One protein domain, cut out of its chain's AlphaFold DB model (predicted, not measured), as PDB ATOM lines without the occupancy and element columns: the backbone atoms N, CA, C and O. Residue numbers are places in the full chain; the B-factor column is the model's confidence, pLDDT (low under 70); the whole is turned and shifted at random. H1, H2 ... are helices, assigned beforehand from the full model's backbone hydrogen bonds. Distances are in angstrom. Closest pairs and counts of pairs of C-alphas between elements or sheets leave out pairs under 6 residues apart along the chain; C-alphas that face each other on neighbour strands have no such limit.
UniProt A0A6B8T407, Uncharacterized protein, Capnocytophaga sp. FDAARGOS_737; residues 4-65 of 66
ATOM      1  N   GLU A   4     117.357 159.047 161.585       87.50
ATOM      2  CA  GLU A   4     117.800 157.649 161.600       87.50
ATOM      3  C   GLU A   4     118.436 157.240 160.273       87.50
ATOM      4  O   GLU A   4     119.536 156.693 160.253       87.50
ATOM      5  N   GLN A   5     117.807 157.592 159.149       87.62
ATOM      6  CA  GLN A   5     118.351 157.304 157.821       87.62
ATOM      7  C   GLN A   5     119.714 157.974 157.601       87.62
ATOM      8  O   GLN A   5     120.584 157.395 156.947       87.62
ATOM      9  N   LYS A   6     119.903 159.193 158.128       87.00
ATOM     10  CA  LYS A   6     121.182 159.915 158.069       87.00
ATOM     11  C   LYS A   6     122.274 159.126 158.795       87.00
ATOM     12  O   LYS A   6     123.282 158.798 158.179       87.00
ATOM     13  N   ARG A   7     122.032 158.724 160.047       87.88
ATOM     14  CA  ARG A   7     122.997 157.941 160.842       87.88
ATOM     15  C   ARG A   7     123.350 156.601 160.198       87.88
ATOM     16  O   ARG A   7     124.519 156.225 160.185       87.88
ATOM     17  N   THR A   8     122.365 155.902 159.632       91.94
ATOM     18  CA  THR A   8     122.613 154.635 158.932       91.94
ATOM     19  C   THR A   8     123.559 154.827 157.747       91.94
ATOM     20  O   THR A   8     124.507 154.059 157.601       91.94
ATOM     21  N   LYS A   9     123.364 155.882 156.942       88.25
ATOM     22  CA  LYS A   9     124.266 156.187 155.820       88.25
ATOM     23  C   LYS A   9     125.654 156.638 156.265       88.25
ATOM     24  O   LYS A   9     126.628 156.233 155.641       88.25
ATOM     25  N   GLU A  10     125.761 157.456 157.314       89.56
ATOM     26  CA  GLU A  10     127.069 157.870 157.852       89.56
ATOM     27  C   GLU A  10     127.896 156.644 158.252       89.56
ATOM     28  O   GLU A  10     129.063 156.536 157.874       89.56
ATOM     29  N   LYS A  11     127.267 155.691 158.948       91.62
ATOM     30  CA  LYS A  11     127.916 154.446 159.358       91.62
ATOM     31  C   LYS A  11     128.293 153.569 158.165       91.62
ATOM     32  O   LYS A  11     129.423 153.107 158.092       91.62
ATOM     33  N   GLU A  12     127.386 153.374 157.210       93.94
ATOM     34  CA  GLU A  12     127.656 152.557 156.022       93.94
ATOM     35  C   GLU A  12     128.849 153.085 155.211       93.94
ATOM     36  O   GLU A  12     129.681 152.307 154.745       93.94
ATOM     37  N   LEU A  13     128.944 154.405 155.045       91.19
ATOM     38  CA  LEU A  13     130.014 155.030 154.269       91.19
ATOM     39  C   LEU A  13     131.358 154.987 154.995       91.19
ATOM     40  O   LEU A  13     132.394 154.789 154.352       91.19
ATOM     41  N   TRP A  14     131.340 155.105 156.321       91.75
ATOM     42  CA  TRP A  14     132.526 154.884 157.135       91.75
ATOM     43  C   TRP A  14     132.995 153.428 157.053       91.75
ATOM     44  O   TRP A  14     134.148 153.179 156.712       91.75
ATOM     45  N   ASP A  15     132.093 152.473 157.281       92.62
ATOM     46  CA  ASP A  15     132.426 151.048 157.351       92.62
ATOM     47  C   ASP A  15     132.901 150.494 155.994       92.62
ATOM     48  O   ASP A  15     133.796 149.652 155.951       92.62
ATOM     49  N   LYS A  16     132.328 150.963 154.873       93.88
ATOM     50  CA  LYS A  16     132.684 150.472 153.527       93.88
ATOM     51  C   LYS A  16     133.857 151.202 152.885       93.88
ATOM     52  O   LYS A  16     134.623 150.579 152.154       93.88
ATOM     53  N   PHE A  17     133.961 152.514 153.089       91.38
ATOM     54  CA  PHE A  17     134.873 153.361 152.312       91.38
ATOM     55  C   PHE A  17     135.851 154.162 153.179       91.38
ATOM     56  O   PHE A  17     136.698 154.862 152.631       91.38
ATOM     57  N   GLY A  18     135.740 154.108 154.513       87.44
ATOM     58  CA  GLY A  18     136.523 154.960 155.412       87.44
ATOM     59  C   GLY A  18     136.189 156.448 155.267       87.44
ATOM     60  O   GLY A  18     136.989 157.309 155.632       87.44
ATOM     61  N   VAL A  19     135.020 156.774 154.701       85.12
ATOM     62  CA  VAL A  19     134.617 158.156 154.429       85.12
ATOM     63  C   VAL A  19     133.716 158.650 155.550       85.12
ATOM     64  O   VAL A  19     132.628 158.124 155.776       85.12
ATOM     65  N   ARG A  20     134.151 159.709 156.236       87.31
ATOM     66  CA  ARG A  20     133.349 160.377 157.263       87.31
ATOM     67  C   ARG A  20     132.483 161.460 156.627       87.31
ATOM     68  O   ARG A  20     133.005 162.442 156.106       87.31
ATOM     69  N   ILE A  21     131.166 161.297 156.710       81.81
ATOM     70  CA  ILE A  21     130.186 162.304 156.287       81.81
ATOM     71  C   ILE A  21     129.447 162.818 157.518       81.81
ATOM     72  O   ILE A  21     129.164 162.048 158.431       81.81
ATOM     73  N   THR A  22     129.145 164.115 157.528       81.75
ATOM     74  CA  THR A  22     128.310 164.751 158.548       81.75
ATOM     75  C   THR A  22     127.171 165.472 157.848       81.75
ATOM     76  O   THR A  22     127.411 166.405 157.074       81.75
ATOM     77  N   TYR A  23     125.930 165.077 158.118       79.12
ATOM     78  CA  TYR A  23     124.775 165.811 157.605       79.12
ATOM     79  C   TYR A  23     124.562 167.101 158.410       79.12
ATOM     80  O   TYR A  23     124.243 167.053 159.595       79.12
ATOM     81  N   LYS A  24     124.687 168.264 157.765       76.69
ATOM     82  CA  LYS A  24     124.265 169.545 158.351       76.69
ATOM     83  C   LYS A  24     122.773 169.750 158.094       76.69
ATOM     84  O   LYS A  24     122.298 169.522 156.985       76.69
ATOM     85  N   ASP A  25     122.022 170.149 159.118       69.00
ATOM     86  CA  ASP A  25     120.559 170.281 159.017       69.00
ATOM     87  C   ASP A  25     120.098 171.527 158.250       69.00
ATOM     88  O   ASP A  25     118.948 171.580 157.818       69.00
ATOM     89  N   LYS A  26     120.994 172.489 158.008       61.41
ATOM     90  CA  LYS A  26     120.786 173.624 157.109       61.41
ATOM     91  C   LYS A  26     122.134 174.083 156.555       61.41
ATOM     92  O   LYS A  26     122.941 174.630 157.301       61.41
ATOM     93  N   ASP A  27     122.345 173.939 155.253       55.91
ATOM     94  CA  ASP A  27     123.048 175.002 154.538       55.91
ATOM     95  C   ASP A  27     122.018 176.125 154.399       55.91
ATOM     96  O   ASP A  27     121.155 176.111 153.527       55.91
ATOM     97  N   THR A  28     121.997 177.030 155.380       55.28
ATOM     98  CA  THR A  28     121.031 178.142 155.422       55.28
ATOM     99  C   THR A  28     121.320 179.187 154.347       55.28
ATOM    100  O   THR A  28     120.489 180.050 154.089       55.28
ATOM    101  N   GLU A  29     122.485 179.110 153.714       61.31
ATOM    102  CA  GLU A  29     122.838 179.982 152.610       61.31
ATOM    103  C   GLU A  29     122.654 179.220 151.296       61.31
ATOM    104  O   GLU A  29     123.334 178.210 151.083       61.31
ATOM    105  N   PRO A  30     121.749 179.666 150.405       64.19
ATOM    106  CA  PRO A  30     121.741 179.161 149.042       64.19
ATOM    107  C   PRO A  30     123.140 179.330 148.443       64.19
ATOM    108  O   PRO A  30     123.823 180.317 148.717       64.19
ATOM    109  N   TYR A  31     123.565 178.355 147.636       60.22
ATOM    110  CA  TYR A  31     124.833 178.424 146.915       60.22
ATOM    111  C   TYR A  31     124.919 179.748 146.148       60.22
ATOM    112  O   TYR A  31     124.217 179.958 145.155       60.22
ATOM    113  N   ASP A  32     125.766 180.648 146.637       65.50
ATOM    114  CA  ASP A  32     126.011 181.928 146.001       65.50
ATOM    115  C   ASP A  32     126.962 181.703 144.826       65.50
ATOM    116  O   ASP A  32     128.163 181.492 144.998       65.50
ATOM    117  N   LYS A  33     126.413 181.744 143.610       59.81
ATOM    118  CA  LYS A  33     127.182 181.627 142.363       59.81
ATOM    119  C   LYS A  33     128.252 182.718 142.225       59.81
ATOM    120  O   LYS A  33     129.170 182.542 141.430       59.81
ATOM    121  N   ASN A  34     128.138 183.807 142.987       64.81
ATOM    122  CA  ASN A  34     129.059 184.937 142.987       64.81
ATOM    123  C   ASN A  34     130.059 184.893 144.151       64.81
ATOM    124  O   ASN A  34     130.901 185.785 144.251       64.81
ATOM    125  N   LYS A  35     130.014 183.877 145.031       63.59
ATOM    126  CA  LYS A  35     131.033 183.705 146.072       63.59
ATOM    127  C   LYS A  35     132.379 183.419 145.405       63.59
ATOM    128  O   LYS A  35     132.658 182.316 144.947       63.59
ATOM    129  N   ILE A  36     133.232 184.440 145.429       58.03
ATOM    130  CA  ILE A  36     134.585 184.559 144.853       58.03
ATOM    131  C   ILE A  36     135.574 183.505 145.413       58.03
ATOM    132  O   ILE A  36     136.724 183.439 145.004       58.03
ATOM    133  N   TYR A  37     135.140 182.602 146.299       55.72
ATOM    134  CA  TYR A  37     135.967 181.593 146.978       55.72
ATOM    135  C   TYR A  37     136.650 180.564 146.063       55.72
ATOM    136  O   TYR A  37     137.411 179.724 146.542       55.72
ATOM    137  N   PHE A  38     136.397 180.618 144.756       61.25
ATOM    138  CA  PHE A  38     136.972 179.696 143.788       61.25
ATOM    139  C   PHE A  38     137.642 180.377 142.602       61.25
ATOM    140  O   PHE A  38     138.121 179.653 141.742       61.25
ATOM    141  N   THR A  39     137.706 181.708 142.508       63.66
ATOM    142  CA  THR A  39     138.297 182.345 141.315       63.66
ATOM    143  C   THR A  39     139.752 181.939 141.127       63.66
ATOM    144  O   THR A  39     140.100 181.469 140.053       63.66
ATOM    145  N   GLU A  40     140.561 181.988 142.182       67.75
ATOM    146  CA  GLU A  40     141.969 181.580 142.137       67.75
ATOM    147  C   GLU A  40     142.129 180.088 141.801       67.75
ATOM    148  O   GLU A  40     142.854 179.724 140.883       67.75
ATOM    149  N   LYS A  41     141.354 179.211 142.450       71.94
ATOM    150  CA  LYS A  41     141.396 177.762 142.172       71.94
ATOM    151  C   LYS A  41     140.896 177.409 140.770       71.94
ATOM    152  O   LYS A  41     141.359 176.441 140.171       71.94
ATOM    153  N   VAL A  42     139.930 178.163 140.251       75.00
ATOM    154  CA  VAL A  42     139.404 178.006 138.890       75.00
ATOM    155  C   VAL A  42     140.415 178.520 137.871       75.00
ATOM    156  O   VAL A  42     140.587 177.876 136.840       75.00
ATOM    157  N   GLU A  43     141.106 179.624 138.151       77.44
ATOM    158  CA  GLU A  43     142.211 180.140 137.336       77.44
ATOM    159  C   GLU A  43     143.367 179.132 137.283       77.44
ATOM    160  O   GLU A  43     143.800 178.761 136.191       77.44
ATOM    161  N   GLU A  44     143.796 178.599 138.429       79.44
ATOM    162  CA  GLU A  44     144.827 177.558 138.513       79.44
ATOM    163  C   GLU A  44     144.421 176.290 137.754       79.44
ATOM    164  O   GLU A  44     145.204 175.752 136.966       79.44
ATOM    165  N   ALA A  45     143.181 175.825 137.939       75.56
ATOM    166  CA  ALA A  45     142.664 174.671 137.213       75.56
ATOM    167  C   ALA A  45     142.637 174.934 135.701       75.56
ATOM    168  O   ALA A  45     143.083 174.092 134.921       75.56
ATOM    169  N   ARG A  46     142.169 176.112 135.268       75.25
ATOM    170  CA  ARG A  46     142.161 176.512 133.854       75.25
ATOM    171  C   ARG A  46     143.570 176.559 133.270       75.25
ATOM    172  O   ARG A  46     143.770 176.025 132.180       75.25
ATOM    173  N   ALA A  47     144.539 177.127 133.985       81.44
ATOM    174  CA  ALA A  47     145.936 177.168 133.561       81.44
ATOM    175  C   ALA A  47     146.542 175.758 133.452       81.44
ATOM    176  O   ALA A  47     147.231 175.443 132.478       81.44
ATOM    177  N   LEU A  48     146.235 174.878 134.409       78.44
ATOM    178  CA  LEU A  48     146.671 173.484 134.387       78.44
ATOM    179  C   LEU A  48     146.097 172.728 133.181       78.44
ATOM    180  O   LEU A  48     146.850 172.057 132.473       78.44
ATOM    181  N   PHE A  49     144.795 172.863 132.913       72.56
ATOM    182  CA  PHE A  49     144.148 172.228 131.762       72.56
ATOM    183  C   PHE A  49     144.638 172.796 130.428       72.56
ATOM    184  O   PHE A  49     144.842 172.031 129.486       72.56
ATOM    185  N   ALA A  50     144.902 174.103 130.347       75.62
ATOM    186  CA  ALA A  50     145.509 174.713 129.167       75.62
ATOM    187  C   ALA A  50     146.930 174.179 128.908       75.62
ATOM    188  O   ALA A  50     147.287 173.919 127.762       75.62
ATOM    189  N   ARG A  51     147.728 173.964 129.966       72.94
ATOM    190  CA  ARG A  51     149.093 173.424 129.859       72.94
ATOM    191  C   ARG A  51     149.125 171.953 129.451       72.94
ATOM    192  O   ARG A  51     149.960 171.565 128.642       72.94
ATOM    193  N   ILE A  52     148.265 171.129 130.048       71.69
ATOM    194  CA  ILE A  52     148.216 169.684 129.766       71.69
ATOM    195  C   ILE A  52     147.561 169.421 128.398       71.69
ATOM    196  O   ILE A  52     147.852 168.412 127.758       71.69
ATOM    197  N   GLY A  53     146.736 170.359 127.920       62.94
ATOM    198  CA  GLY A  53     145.918 170.198 126.724       62.94
ATOM    199  C   GLY A  53     144.717 169.296 127.003       62.94
ATOM    200  O   GLY A  53     144.749 168.418 127.873       62.94
ATOM    201  N   HIS A  54     143.620 169.495 126.270       68.94
ATOM    202  CA  HIS A  54     142.508 168.561 126.370       68.94
ATOM    203  C   HIS A  54     142.955 167.203 125.798       68.94
ATOM    204  O   HIS A  54     143.547 167.168 124.719       68.94
ATOM    205  N   PRO A  55     142.628 166.063 126.440       67.69
ATOM    206  CA  PRO A  55     142.984 164.742 125.911       67.69
ATOM    207  C   PRO A  55     142.508 164.519 124.468       67.69
ATOM    208  O   PRO A  55     143.156 163.820 123.699       67.69
ATOM    209  N   LYS A  56     141.404 165.169 124.075       67.81
ATOM    210  CA  LYS A  56     140.894 165.168 122.697       67.81
ATOM    211  C   LYS A  56     141.873 165.799 121.702       67.81
ATOM    212  O   LYS A  56     142.038 165.261 120.614       67.81
ATOM    213  N   ASP A  57     142.553 166.875 122.090       66.62
ATOM    214  CA  ASP A  57     143.526 167.572 121.242       66.62
ATOM    215  C   ASP A  57     144.832 166.777 121.127       66.62
ATOM    216  O   ASP A  57     145.474 166.779 120.078       66.62
ATOM    217  N   LEU A  58     145.210 166.051 122.185       64.44
ATOM    218  CA  LEU A  58     146.342 165.123 122.158       64.44
ATOM    219  C   LEU A  58     146.076 163.947 121.203       64.44
ATOM    220  O   LEU A  58     146.924 163.626 120.373       64.44
ATOM    221  N   ILE A  59     144.884 163.346 121.284       66.19
ATOM    222  CA  ILE A  59     144.458 162.258 120.388       66.19
ATOM    223  C   ILE A  59     144.384 162.754 118.937       66.19
ATOM    224  O   ILE A  59     144.852 162.070 118.029       66.19
ATOM    225  N   ALA A  60     143.856 163.960 118.706       67.19
ATOM    226  CA  ALA A  60     143.805 164.556 117.374       67.19
ATOM    227  C   ALA A  60     145.208 164.771 116.776       67.19
ATOM    228  O   ALA A  60     145.431 164.405 115.625       67.19
ATOM    229  N   LYS A  61     146.168 165.284 117.563       62.12
ATOM    230  CA  LYS A  61     147.568 165.455 117.125       62.12
ATOM    231  C   LYS A  61     148.262 164.131 116.801       62.12
ATOM    232  O   LYS A  61     149.024 164.063 115.837       62.12
ATOM    233  N   LEU A  62     148.001 163.081 117.581       64.06
ATOM    234  CA  LEU A  62     148.545 161.743 117.325       64.06
ATOM    235  C   LEU A  62     148.032 161.171 115.994       64.06
ATOM    236  O   LEU A  62     148.812 160.600 115.237       64.06
ATOM    237  N   ASN A  63     146.759 161.401 115.671       64.06
ATOM    238  CA  ASN A  63     146.140 160.899 114.442       64.06
ATOM    239  C   ASN A  63     146.533 161.679 113.174       64.06
ATOM    240  O   ASN A  63     146.385 161.152 112.079       64.06
ATOM    241  N   THR A  64     147.022 162.916 113.294       60.03
ATOM    242  CA  THR A  64     147.505 163.718 112.151       60.03
ATOM    243  C   THR A  64     148.992 163.528 111.844       60.03
ATOM    244  O   THR A  64     149.484 164.107 110.882       60.03
ATOM    245  N   THR A  65     149.716 162.766 112.670       57.16
ATOM    246  CA  THR A  65     151.163 162.514 112.504       57.16
ATOM    247  C   THR A  65     151.447 161.101 111.953       57.16
ATOM    248  O   THR A  65     152.589 160.651 111.993       57.16
TER     249      THR A  65
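AT A GLANCE: This is residues 4 to 65 of the 66 residues of an uncharacterized protein of Capnocytophaga sp. FDAARGOS_737 (UniProt A0A6B8T407). Three separate helices are strung along an open, hook-shaped chain with no packed core: H1 makes one end, a long unnamed link turns back from it and sweeps round, and H2 and H3 follow end to end as an arm. The printed part has 62 residues with three named helices, H1, H2, H3, and no named strand, all helix in class. It is extended, with a radius of gyration of the C-alphas of 20.3 A, and flat, spanning 59 by 33 by 14 A.

IN THESE COORDINATES: Find C-alpha 4 at (117.800, 157.649, 161.600); from there H1, residues 4 to 17, runs 19.9 A. Look next at C-alpha 39, at (138.297, 182.345, 141.315), where H2, residues 39 to 52, begins its 19.8 A. H3, residues 55 to 63, ends at C-alpha 63, (146.140, 160.899, 114.442).

HOW THE PARTS SIT: H1, H2 and H3 are apart from one another. In each, every O i to N i+4 pair is within hydrogen-bond range. Residues 24 to 65 stand free.

THE WHOLE: The farthest C-alphas, Glu 4 and Thr 65, are 59.6 A apart. The printed part has no cut. H1 to H2 is a long link of 21 residues; H2 to H3 is tight. Residues 25 to 40 and 53 to 65 have pLDDT under 70.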